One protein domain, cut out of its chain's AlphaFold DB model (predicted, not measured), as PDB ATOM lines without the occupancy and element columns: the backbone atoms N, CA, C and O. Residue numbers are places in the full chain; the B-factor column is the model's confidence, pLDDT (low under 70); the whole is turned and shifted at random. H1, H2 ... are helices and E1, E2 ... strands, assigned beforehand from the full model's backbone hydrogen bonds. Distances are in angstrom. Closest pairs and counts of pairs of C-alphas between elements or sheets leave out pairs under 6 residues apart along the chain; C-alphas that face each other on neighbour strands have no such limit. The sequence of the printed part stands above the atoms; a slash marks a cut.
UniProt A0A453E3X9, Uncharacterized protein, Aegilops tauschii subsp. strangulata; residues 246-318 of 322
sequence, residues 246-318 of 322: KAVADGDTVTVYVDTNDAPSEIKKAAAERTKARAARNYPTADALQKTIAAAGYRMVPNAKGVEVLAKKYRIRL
ATOM      1  N   LYS A 246      31.375 -17.163 -28.268       75.50
ATOM      2  CA  LYS A 246      31.785 -16.612 -29.576       75.50
ATOM      3  C   LYS A 246      31.240 -17.386 -30.778       75.50
ATOM      4  O   LYS A 246      31.325 -16.912 -31.909       75.50
ATOM      5  N   ALA A 247      30.775 -18.615 -30.566       70.69
ATOM      6  CA  ALA A 247      30.221 -19.473 -31.605       70.69
ATOM      7  C   ALA A 247      28.713 -19.243 -31.818       70.69
ATOM      8  O   ALA A 247      28.154 -19.766 -32.788       70.69
ATOM      9  N   VAL A 248      28.083 -18.448 -30.947       76.69
ATOM     10  CA  VAL A 248      26.719 -17.934 -31.086       76.69
ATOM     11  C   VAL A 248      26.814 -16.553 -31.733       76.69
ATOM     12  O   VAL A 248      27.383 -15.635 -31.152       76.69
ATOM     13  N   ALA A 249      26.330 -16.421 -32.966       72.62
ATOM     14  CA  ALA A 249      26.264 -15.127 -33.642       72.62
ATOM     15  C   ALA A 249      24.914 -14.451 -33.358       72.62
ATOM     16  O   ALA A 249      23.901 -15.141 -33.221       72.62
ATOM     17  N   ASP A 250      24.898 -13.117 -33.317       62.34
ATOM     18  CA  ASP A 250      23.677 -12.327 -33.132       62.34
ATOM     19  C   ASP A 250      22.729 -12.523 -34.328       62.34
ATOM     20  O   ASP A 250      22.975 -12.022 -35.426       62.34
ATOM     21  N   GLY A 251      21.658 -13.291 -34.113       64.56
ATOM     22  CA  GLY A 251      20.560 -13.484 -35.065       64.56
ATOM     23  C   GLY A 251      20.656 -14.771 -35.886       64.56
ATOM     24  O   GLY A 251      21.075 -14.762 -37.029       64.56
ATOM     25  N   ASP A 252      20.208 -15.899 -35.339       72.75
ATOM     26  CA  ASP A 252      19.847 -17.127 -36.079       72.75
ATOM     27  C   ASP A 252      20.954 -18.128 -36.429       72.75
ATOM     28  O   ASP A 252      20.636 -19.210 -36.925       72.75
ATOM     29  N   THR A 253      22.239 -17.849 -36.188       75.69
ATOM     30  CA  THR A 253      23.312 -18.811 -36.504       75.69
ATOM     31  C   THR A 253      24.094 -19.247 -35.268       75.69
ATOM     32  O   THR A 253      24.728 -18.430 -34.606       75.69
ATOM     33  N   VAL A 254      24.154 -20.560 -35.030       83.25
ATOM     34  CA  VAL A 254      25.039 -21.165 -34.024       83.25
ATOM     35  C   VAL A 254      26.012 -22.139 -34.682       83.25
ATOM     36  O   VAL A 254      25.639 -22.967 -35.517       83.25
ATOM     37  N   THR A 255      27.292 -22.024 -34.335       82.88
ATOM     38  CA  THR A 255      28.311 -23.010 -34.704       82.88
ATOM     39  C   THR A 255      28.492 -23.980 -33.551       82.88
ATOM     40  O   THR A 255      28.837 -23.577 -32.446       82.88
ATOM     41  N   VAL A 256      28.312 -25.266 -33.823       84.12
ATOM     42  CA  VAL A 256      28.487 -26.330 -32.837       84.12
ATOM     43  C   VAL A 256      29.545 -27.318 -33.302       84.12
ATOM     44  O   VAL A 256      29.773 -27.502 -34.501       84.12
ATOM     45  N   TYR A 257      30.200 -27.952 -32.340       84.50
ATOM     46  CA  TYR A 257      31.209 -28.970 -32.590       84.50
ATOM     47  C   TYR A 257      30.720 -30.286 -32.008       84.50
ATOM     48  O   TYR A 257      30.426 -30.366 -30.819       84.50
ATOM     49  N   VAL A 258      30.612 -31.305 -32.849       83.19
ATOM     50  CA  VAL A 258      30.192 -32.644 -32.426       83.19
ATOM     51  C   VAL A 258      31.438 -33.508 -32.352       83.19
ATOM     52  O   VAL A 258      32.210 -33.553 -33.314       83.19
ATOM     53  N   ASP A 259      31.652 -34.143 -31.202       79.69
ATOM     54  CA  ASP A 259      32.709 -35.140 -31.063       79.69
ATOM     55  C   ASP A 259      32.413 -36.299 -32.019       79.69
ATOM     56  O   ASP A 259      31.287 -36.791 -32.079       79.69
ATOM     57  N   THR A 260      33.398 -36.688 -32.819       74.44
ATOM     58  CA  THR A 260      33.200 -37.689 -33.873       74.44
ATOM     59  C   THR A 260      34.215 -38.802 -33.713       74.44
ATOM     60  O   THR A 260      35.324 -38.743 -34.250       74.44
ATOM     61  N   ASN A 261      33.791 -39.861 -33.025       71.38
ATOM     62  CA  ASN A 261      34.533 -41.120 -32.954       71.38
ATOM     63  C   ASN A 261      34.589 -41.831 -34.318       71.38
ATOM     64  O   ASN A 261      35.471 -42.649 -34.561       71.38
ATOM     65  N   ASP A 262      33.702 -41.470 -35.237       73.69
ATOM     66  CA  ASP A 262      33.472 -42.052 -36.562       73.69
ATOM     67  C   ASP A 262      34.134 -41.244 -37.699       73.69
ATOM     68  O   ASP A 262      33.899 -41.487 -38.881       73.69
ATOM     69  N   ALA A 263      35.043 -40.317 -37.368       81.62
ATOM     70  CA  ALA A 263      35.839 -39.609 -38.371       81.62
ATOM     71  C   ALA A 263      36.695 -40.570 -39.244       81.62
ATOM     72  O   ALA A 263      37.172 -41.595 -38.730       81.62
ATOM     73  N   PRO A 264      36.946 -40.230 -40.529       86.88
ATOM     74  CA  PRO A 264      37.806 -41.007 -41.423       86.88
ATOM     75  C   PRO A 264      39.204 -41.236 -40.846       86.88
ATOM     76  O   PRO A 264      39.737 -40.408 -40.094       86.88
ATOM     77  N   SER A 265      39.804 -42.373 -41.204       86.38
ATOM     78  CA  SER A 265      41.068 -42.841 -40.623       86.38
ATOM     79  C   SER A 265      42.209 -41.838 -40.835       86.38
ATOM     80  O   SER A 265      43.038 -41.618 -39.952       86.38
ATOM     81  N   GLU A 266      42.188 -41.159 -41.976       88.94
ATOM     82  CA  GLU A 266      43.175 -40.190 -42.433       88.94
ATOM     83  C   GLU A 266      43.137 -38.933 -41.560       88.94
ATOM     84  O   GLU A 266      44.178 -38.419 -41.154       88.94
ATOM     85  N   ILE A 267      41.935 -38.478 -41.187       90.31
ATOM     86  CA  ILE A 267      41.748 -37.294 -40.340       90.31
ATOM     87  C   ILE A 267      42.155 -37.595 -38.896       90.31
ATOM     88  O   ILE A 267      42.804 -36.766 -38.256       90.31
ATOM     89  N   LYS A 268      41.848 -38.796 -38.389       89.25
ATOM     90  CA  LYS A 268      42.308 -39.244 -37.062       89.25
ATOM     91  C   LYS A 268      43.833 -39.320 -36.988       89.25
ATOM     92  O   LYS A 268      44.421 -38.850 -36.014       89.25
ATOM     93  N   LYS A 269      44.481 -39.862 -38.026       90.56
ATOM     94  CA  LYS A 269      45.949 -39.902 -38.133       90.56
ATOM     95  C   LYS A 269      46.538 -38.495 -38.171       90.56
ATOM     96  O   LYS A 269      47.402 -38.192 -37.351       90.56
ATOM     97  N   ALA A 270      46.010 -37.612 -39.020       90.81
ATOM     98  CA  ALA A 270      46.455 -36.221 -39.100       90.81
ATOM     99  C   ALA A 270      46.295 -35.477 -37.761       90.81
ATOM    100  O   ALA A 270      47.171 -34.707 -37.365       90.81
ATOM    101  N   ALA A 271      45.206 -35.728 -37.027       90.19
ATOM    102  CA  ALA A 271      44.985 -35.170 -35.695       90.19
ATOM    103  C   ALA A 271      46.036 -35.662 -34.686       90.19
ATOM    104  O   ALA A 271      46.621 -34.855 -33.960       90.19
ATOM    105  N   ALA A 272      46.331 -36.965 -34.676       90.38
ATOM    106  CA  ALA A 272      47.362 -37.542 -33.816       90.38
ATOM    107  C   ALA A 272      48.768 -37.015 -34.160       90.38
ATOM    108  O   ALA A 272      49.541 -36.669 -33.264       90.38
ATOM    109  N   GLU A 273      49.099 -36.911 -35.448       92.06
ATOM    110  CA  GLU A 273      50.372 -36.360 -35.926       92.06
ATOM    111  C   GLU A 273      50.523 -34.880 -35.586       92.06
ATOM    112  O   GLU A 273      51.592 -34.465 -35.145       92.06
ATOM    113  N   ARG A 274      49.450 -34.088 -35.687       93.50
ATOM    114  CA  ARG A 274      49.449 -32.687 -35.251       93.50
ATOM    115  C   ARG A 274      49.763 -32.580 -33.765       93.50
ATOM    116  O   ARG A 274      50.573 -31.740 -33.377       93.50
ATOM    117  N   THR A 275      49.140 -33.415 -32.933       90.06
ATOM    118  CA  THR A 275      49.400 -33.438 -31.486       90.06
ATOM    119  C   THR A 275      50.865 -33.775 -31.200       90.06
ATOM    120  O   THR A 275      51.504 -33.085 -30.406       90.06
ATOM    121  N   LYS A 276      51.440 -34.752 -31.914       91.94
ATOM    122  CA  LYS A 276      52.877 -35.075 -31.837       91.94
ATOM    123  C   LYS A 276      53.759 -33.911 -32.302       91.94
ATOM    124  O   LYS A 276      54.723 -33.573 -31.621       91.94
ATOM    125  N   ALA A 277      53.417 -33.263 -33.414       92.25
ATOM    126  CA  ALA A 277      54.157 -32.123 -33.951       92.25
ATOM    127  C   ALA A 277      54.149 -30.933 -32.980       92.25
ATOM    128  O   ALA A 277      55.193 -30.324 -32.754       92.25
ATOM    129  N   ARG A 278      53.013 -30.647 -32.328       90.25
ATOM    130  CA  ARG A 278      52.930 -29.628 -31.269       90.25
ATOM    131  C   ARG A 278      53.761 -29.993 -30.042       90.25
ATOM    132  O   ARG A 278      54.472 -29.130 -29.535       90.25
ATOM    133  N   ALA A 279      53.726 -31.252 -29.605       90.50
ATOM    134  CA  ALA A 279      54.562 -31.728 -28.499       90.50
ATOM    135  C   ALA A 279      56.064 -31.595 -28.815       90.50
ATOM    136  O   ALA A 279      56.846 -31.191 -27.958       90.50
ATOM    137  N   ALA A 280      56.450 -31.840 -30.070       92.69
ATOM    138  CA  ALA A 280      57.807 -31.656 -30.581       92.69
ATOM    139  C   ALA A 280      58.158 -30.193 -30.936       92.69
ATOM    140  O   ALA A 280      59.234 -29.942 -31.478       92.69
ATOM    141  N   ARG A 281      57.273 -29.220 -30.661       92.50
ATOM    142  CA  ARG A 281      57.420 -27.790 -31.022       92.50
ATOM    143  C   ARG A 281      57.625 -27.526 -32.523       92.50
ATOM    144  O   ARG A 281      58.127 -26.474 -32.911       92.50
ATOM    145  N   ASN A 282      57.194 -28.447 -33.381       94.00
ATOM    146  CA  ASN A 282      57.187 -28.291 -34.831       94.00
ATOM    147  C   ASN A 282      55.862 -27.655 -35.285       94.00
ATOM    148  O   ASN A 282      54.952 -28.320 -35.788       94.00
ATOM    149  N   TYR A 283      55.752 -26.343 -35.072       92.50
ATOM    150  CA  TYR A 283      54.562 -25.562 -35.424       92.50
ATOM    151  C   TYR A 283      54.229 -25.555 -36.927       92.50
ATOM    152  O   TYR A 283      53.057 -25.741 -37.243       92.50
ATOM    153  N   PRO A 284      55.198 -25.448 -37.863       95.56
ATOM    154  CA  PRO A 284      54.889 -25.459 -39.295       95.56
ATOM    155  C   PRO A 284      54.158 -26.732 -39.739       95.56
ATOM    156  O   PRO A 284      53.171 -26.671 -40.470       95.56
ATOM    157  N   THR A 285      54.608 -27.889 -39.246       90.94
ATOM    158  CA  THR A 285      53.982 -29.180 -39.564       90.94
ATOM    159  C   THR A 285      52.609 -29.301 -38.903       90.94
ATOM    160  O   THR A 285      51.654 -29.755 -39.529       90.94
ATOM    161  N   ALA A 286      52.476 -28.842 -37.654       91.62
ATOM    162  CA  ALA A 286      51.196 -28.836 -36.952       91.62
ATOM    163  C   ALA A 286      50.143 -27.952 -37.644       91.62
ATOM    164  O   ALA A 286      48.979 -28.346 -37.726       91.62
ATOM    165  N   ASP A 287      50.539 -26.787 -38.158       92.12
ATOM    166  CA  ASP A 287      49.638 -25.858 -38.843       92.12
ATOM    167  C   ASP A 287      49.236 -26.369 -40.232       92.12
ATOM    168  O   ASP A 287      48.066 -26.258 -40.611       92.12
ATOM    169  N   ALA A 288      50.156 -27.012 -40.959       94.44
ATOM    170  CA  ALA A 288      49.838 -27.700 -42.210       94.44
ATOM    171  C   ALA A 288      48.800 -28.815 -41.985       94.44
ATOM    172  O   ALA A 288      47.774 -28.856 -42.667       94.44
ATOM    173  N   LEU A 289      49.006 -29.660 -40.967       92.75
ATOM    174  CA  LEU A 289      48.059 -30.714 -40.590       92.75
ATOM    175  C   LEU A 289      46.715 -30.136 -40.125       92.75
ATOM    176  O   LEU A 289      45.658 -30.629 -40.514       92.75
ATOM    177  N   GLN A 290      46.725 -29.044 -39.354       91.56
ATOM    178  CA  GLN A 290      45.509 -28.338 -38.947       91.56
ATOM    179  C   GLN A 290      44.717 -27.810 -40.151       91.56
ATOM    180  O   GLN A 290      43.485 -27.835 -40.115       91.56
ATOM    181  N   LYS A 291      45.395 -27.340 -41.204       92.25
ATOM    182  CA  LYS A 291      44.754 -26.879 -42.441       92.25
ATOM    183  C   LYS A 291      44.085 -28.033 -43.184       92.25
ATOM    184  O   LYS A 291      42.943 -27.878 -43.604       92.25
ATOM    185  N   THR A 292      44.739 -29.191 -43.270       91.50
ATOM    186  CA  THR A 292      44.160 -30.412 -43.859       91.50
ATOM    187  C   THR A 292      42.922 -30.878 -43.091       91.50
ATOM    188  O   THR A 292      41.878 -31.131 -43.687       91.50
ATOM    189  N   ILE A 293      42.996 -30.909 -41.757       90.69
ATOM    190  CA  ILE A 293      41.865 -31.273 -40.888       90.69
ATOM    191  C   ILE A 293      40.699 -30.281 -41.065       90.69
ATOM    192  O   ILE A 293      39.547 -30.694 -41.191       90.69
ATOM    193  N   ALA A 294      40.997 -28.978 -41.136       89.94
ATOM    194  CA  ALA A 294      39.998 -27.930 -41.343       89.94
ATOM    195  C   ALA A 294      39.342 -27.990 -42.729       89.94
ATOM    196  O   ALA A 294      38.134 -27.781 -42.830       89.94
ATOM    197  N   ALA A 295      40.109 -28.303 -43.777       88.62
ATOM    198  CA  ALA A 295      39.590 -28.487 -45.132       88.62
ATOM    199  C   ALA A 295      38.592 -29.654 -45.207       88.62
ATOM    200  O   ALA A 295      37.596 -29.563 -45.916       88.62
ATOM    201  N   ALA A 296      38.802 -30.700 -44.405       87.31
ATOM    202  CA  ALA A 296      37.865 -31.813 -44.263       87.31
ATOM    203  C   ALA A 296      36.630 -31.491 -43.387       87.31
ATOM    204  O   ALA A 296      35.793 -32.360 -43.157       87.31
ATOM    205  N   GLY A 297      36.500 -30.261 -42.872       87.50
ATOM    206  CA  GLY A 297      35.380 -29.838 -42.020       87.50
ATOM    207  C   GLY A 297      35.517 -30.223 -40.541       87.50
ATOM    208  O   GLY A 297      34.562 -30.070 -39.771       87.50
ATOM    209  N   TYR A 298      36.695 -30.691 -40.127       89.69
ATOM    210  CA  TYR A 298      36.993 -31.065 -38.748       89.69
ATOM    211  C   TYR A 298      37.857 -30.012 -38.055       89.69
ATOM    212  O   TYR A 298      38.508 -29.171 -38.678       89.69
ATOM    213  N   ARG A 299      37.881 -30.037 -36.726       88.69
ATOM    214  CA  ARG A 299      38.708 -29.144 -35.920       88.69
ATOM    215  C   ARG A 299      39.104 -29.808 -34.613       88.69
ATOM    216  O   ARG A 299      38.313 -30.524 -34.019       88.69
ATOM    217  N   MET A 300      40.311 -29.508 -34.148       87.00
ATOM    218  CA  MET A 300      40.724 -29.829 -32.786       87.00
ATOM    219  C   MET A 300      40.134 -28.778 -31.844       87.00
ATOM    220  O   MET A 300      40.416 -27.587 -32.006       87.00
ATOM    221  N   VAL A 301      39.290 -29.203 -30.910       85.50
ATOM    222  CA  VAL A 301      38.598 -28.337 -29.945       85.50
ATOM    223  C   VAL A 301      38.857 -28.887 -28.542       85.50
ATOM    224  O   VAL A 301      38.812 -30.103 -28.367       85.50
ATOM    225  N   PRO A 302      39.163 -28.050 -27.537       82.56
ATOM    226  CA  PRO A 302      39.290 -28.526 -26.167       82.56
ATOM    227  C   PRO A 302      37.937 -29.035 -25.659       82.56
ATOM    228  O   PRO A 302      36.917 -28.356 -25.777       82.56
ATOM    229  N   ASN A 303      37.922 -30.234 -25.084       80.44
ATOM    230  CA  ASN A 303      36.760 -30.740 -24.365       80.44
ATOM    231  C   ASN A 303      36.624 -30.053 -22.990       80.44
ATOM    232  O   ASN A 303      37.485 -29.278 -22.573       80.44
ATOM    233  N   ALA A 304      35.575 -30.393 -22.236       73.00
ATOM    234  CA  ALA A 304      35.360 -29.878 -20.877       73.00
ATOM    235  C   ALA A 304      36.518 -30.175 -19.895       73.00
ATOM    236  O   ALA A 304      36.626 -29.530 -18.859       73.00
ATOM    237  N   LYS A 305      37.399 -31.134 -20.218       76.00
ATOM    238  CA  LYS A 305      38.599 -31.496 -19.443       76.00
ATOM    239  C   LYS A 305      39.868 -30.779 -19.937       76.00
ATOM    240  O   LYS A 305      40.955 -31.081 -19.458       76.00
ATOM    241  N   GLY A 306      39.754 -29.874 -20.914       75.25
ATOM    242  CA  GLY A 306      40.877 -29.146 -21.516       75.25
ATOM    243  C   GLY A 306      41.722 -29.961 -22.503       75.25
ATOM    244  O   GLY A 306      42.751 -29.476 -22.968       75.25
ATOM    245  N   VAL A 307      41.311 -31.184 -22.846       81.94
ATOM    246  CA  VAL A 307      42.016 -32.047 -23.807       81.94
ATOM    247  C   VAL A 307      41.532 -31.728 -25.220       81.94
ATOM    248  O   VAL A 307      40.326 -31.703 -25.456       81.94
ATOM    249  N   GLU A 308      42.448 -31.499 -26.167       83.75
ATOM    250  CA  GLU A 308      42.079 -31.294 -27.574       83.75
ATOM    251  C   GLU A 308      41.495 -32.591 -28.166       83.75
ATOM    252  O   GLU A 308      42.197 -33.594 -28.297       83.75
ATOM    253  N   VAL A 309      40.220 -32.555 -28.555       86.50
ATOM    254  CA  VAL A 309      39.508 -33.647 -29.231       86.50
ATOM    255  C   VAL A 309      39.168 -33.264 -30.670       86.50
ATOM    256  O   VAL A 309      39.003 -32.086 -30.994       86.50
ATOM    257  N   LEU A 310      39.085 -34.264 -31.547       90.00
ATOM    258  CA  LEU A 310      38.721 -34.070 -32.946       90.00
ATOM    259  C   LEU A 310      37.199 -33.964 -33.074       90.00
ATOM    260  O   LEU A 310      36.478 -34.935 -32.871       90.00
ATOM    261  N   ALA A 311      36.715 -32.797 -33.480       89.25
ATOM    262  CA  ALA A 311      35.293 -32.529 -33.605       89.25
ATOM    263  C   ALA A 311      34.925 -32.062 -35.012       89.25
ATOM    264  O   ALA A 311      35.680 -31.336 -35.665       89.25
ATOM    265  N   LYS A 312      33.736 -32.436 -35.478       87.94
ATOM    266  CA  LYS A 312      33.189 -31.949 -36.746       87.94
ATOM    267  C   LYS A 312      32.434 -30.643 -36.530       87.94
ATOM    268  O   LYS A 312      31.637 -30.521 -35.600       87.94
ATOM    269  N   LYS A 313      32.694 -29.655 -37.390       87.19
ATOM    270  CA  LYS A 313      32.046 -28.343 -37.330       87.19
ATOM    271  C   LYS A 313      30.687 -28.398 -38.025       87.19
ATOM    272  O   LYS A 313      30.619 -28.668 -39.221       87.19
ATOM    273  N   TYR A 314      29.631 -28.039 -37.306       84.31
ATOM    274  CA  TYR A 314      28.297 -27.832 -37.859       84.31
ATOM    275  C   TYR A 314      27.860 -26.388 -37.653       84.31
ATOM    276  O   TYR A 314      28.165 -25.765 -36.637       84.31
ATOM    277  N   ARG A 315      27.138 -25.844 -38.633       83.62
ATOM    278  CA  ARG A 315      26.531 -24.520 -38.535       83.62
ATOM    279  C   ARG A 315      25.026 -24.671 -38.652       83.62
ATOM    280  O   ARG A 315      24.524 -25.013 -39.718       83.62
ATOM    281  N   ILE A 316      24.332 -24.423 -37.555       83.69
ATOM    282  CA  ILE A 316      22.881 -24.507 -37.479       83.69
ATOM    283  C   ILE A 316      22.334 -23.114 -37.735       83.69
ATOM    284  O   ILE A 316      22.819 -22.132 -37.169       83.69
ATOM    285  N   ARG A 317      21.345 -23.045 -38.625       83.44
ATOM    286  CA  ARG A 317      20.574 -21.837 -38.887       83.44
ATOM    287  C   ARG A 317      19.148 -22.054 -38.435       83.44
ATOM    288  O   ARG A 317      18.483 -22.959 -38.938       83.44
ATOM    289  N   LEU A 318      18.703 -21.228 -37.506       79.31
ATOM    290  CA  LEU A 318      17.307 -21.169 -37.125       79.31
ATOM    291  C   LEU A 318      16.562 -20.436 -38.242       79.31
ATOM    292  O   LEU A 318      17.008 -19.405 -38.733       79.31
TER     293      LEU A 318
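This is residues 246 to 318 of the 322 residues of an uncharacterized protein of Aegilops tauschii subsp. strangulata (UniProt A0A453E3X9). A strongly twisted sheet of three strands has a helical hairpin, H1 and H2, packed at one end, and the two-stranded ribbon of E1 and the later part of E3 reaches away from the helices at the other end. E3 is the long inner strand that joins the two regions: it pairs with E2 near the helices, bends at residue 311, and then runs beside E1. The printed part has 73 residues, with two named helices and three named strands in the order E1, H1, H2, E2, E3; the sheet's order is E1, E3, E2, antiparallel throughout, and the class is mixed, helices and strands. The whole is elongated, spanning 41 by 23 by 23 A, and only just compact, close to loose, with a radius of gyration of the C-alphas of 13.4 A.

In the sheet, E3 is residues 308 to 317, 26.1 A from first to last C-alpha, and ends with C-alpha 317 at (20.574, -21.837, -38.887). E1 is residues 253 to 259, 19.6 A long, beginning with C-alpha 253 at (23.312, -18.811, -36.504). E2 is residues 298 to 302, 13.0 A long. H1 is residues 265 to 279, 21.3 A long, from C-alpha 265 at (41.068, -42.841, -40.623). H2 is residues 283 to 295, 18.1 A long.

E3 bends by 53 degrees at residue 311. E1 and E3 are antiparallel at 148 degrees, with N 256 and O 314 within hydrogen-bond range at 2.9 A. E2 and E3 form a hairpin, antiparallel at 115 degrees, with N 299 and O 311 at 2.8 A. Residues 248 to 249 pair, antiparallel, with residues 253 to 254 of E1. H1 is on one face of the sheet, giving two layers, a helix over a sheet; its height over the sheet is 9.8 A. Its closest C-alpha pair with E3 is Ala 271 and Leu 310, 6.9 A apart. H2 is on the sheet but over none of its strands, and its closest C-alphas with E2 are those of Ile 293 and Arg 299, 6.3 A. H1 and H2, a hairpin, touch at a shallow tilt of 26 degrees, opposite ways; their closest C-alphas are those of Arg 274 and Ala 286, 4.6 A. In H1 and H2 every O i to N i+4 pair is within hydrogen-bond range.

The two C-alphas farthest apart are those of Ala 280 and Leu 318, 42.3 A. The printed part has no cut, and its four links between elements are tight. The mean pLDDT of the printed part is 85.2; residues 250 to 251 are under 70.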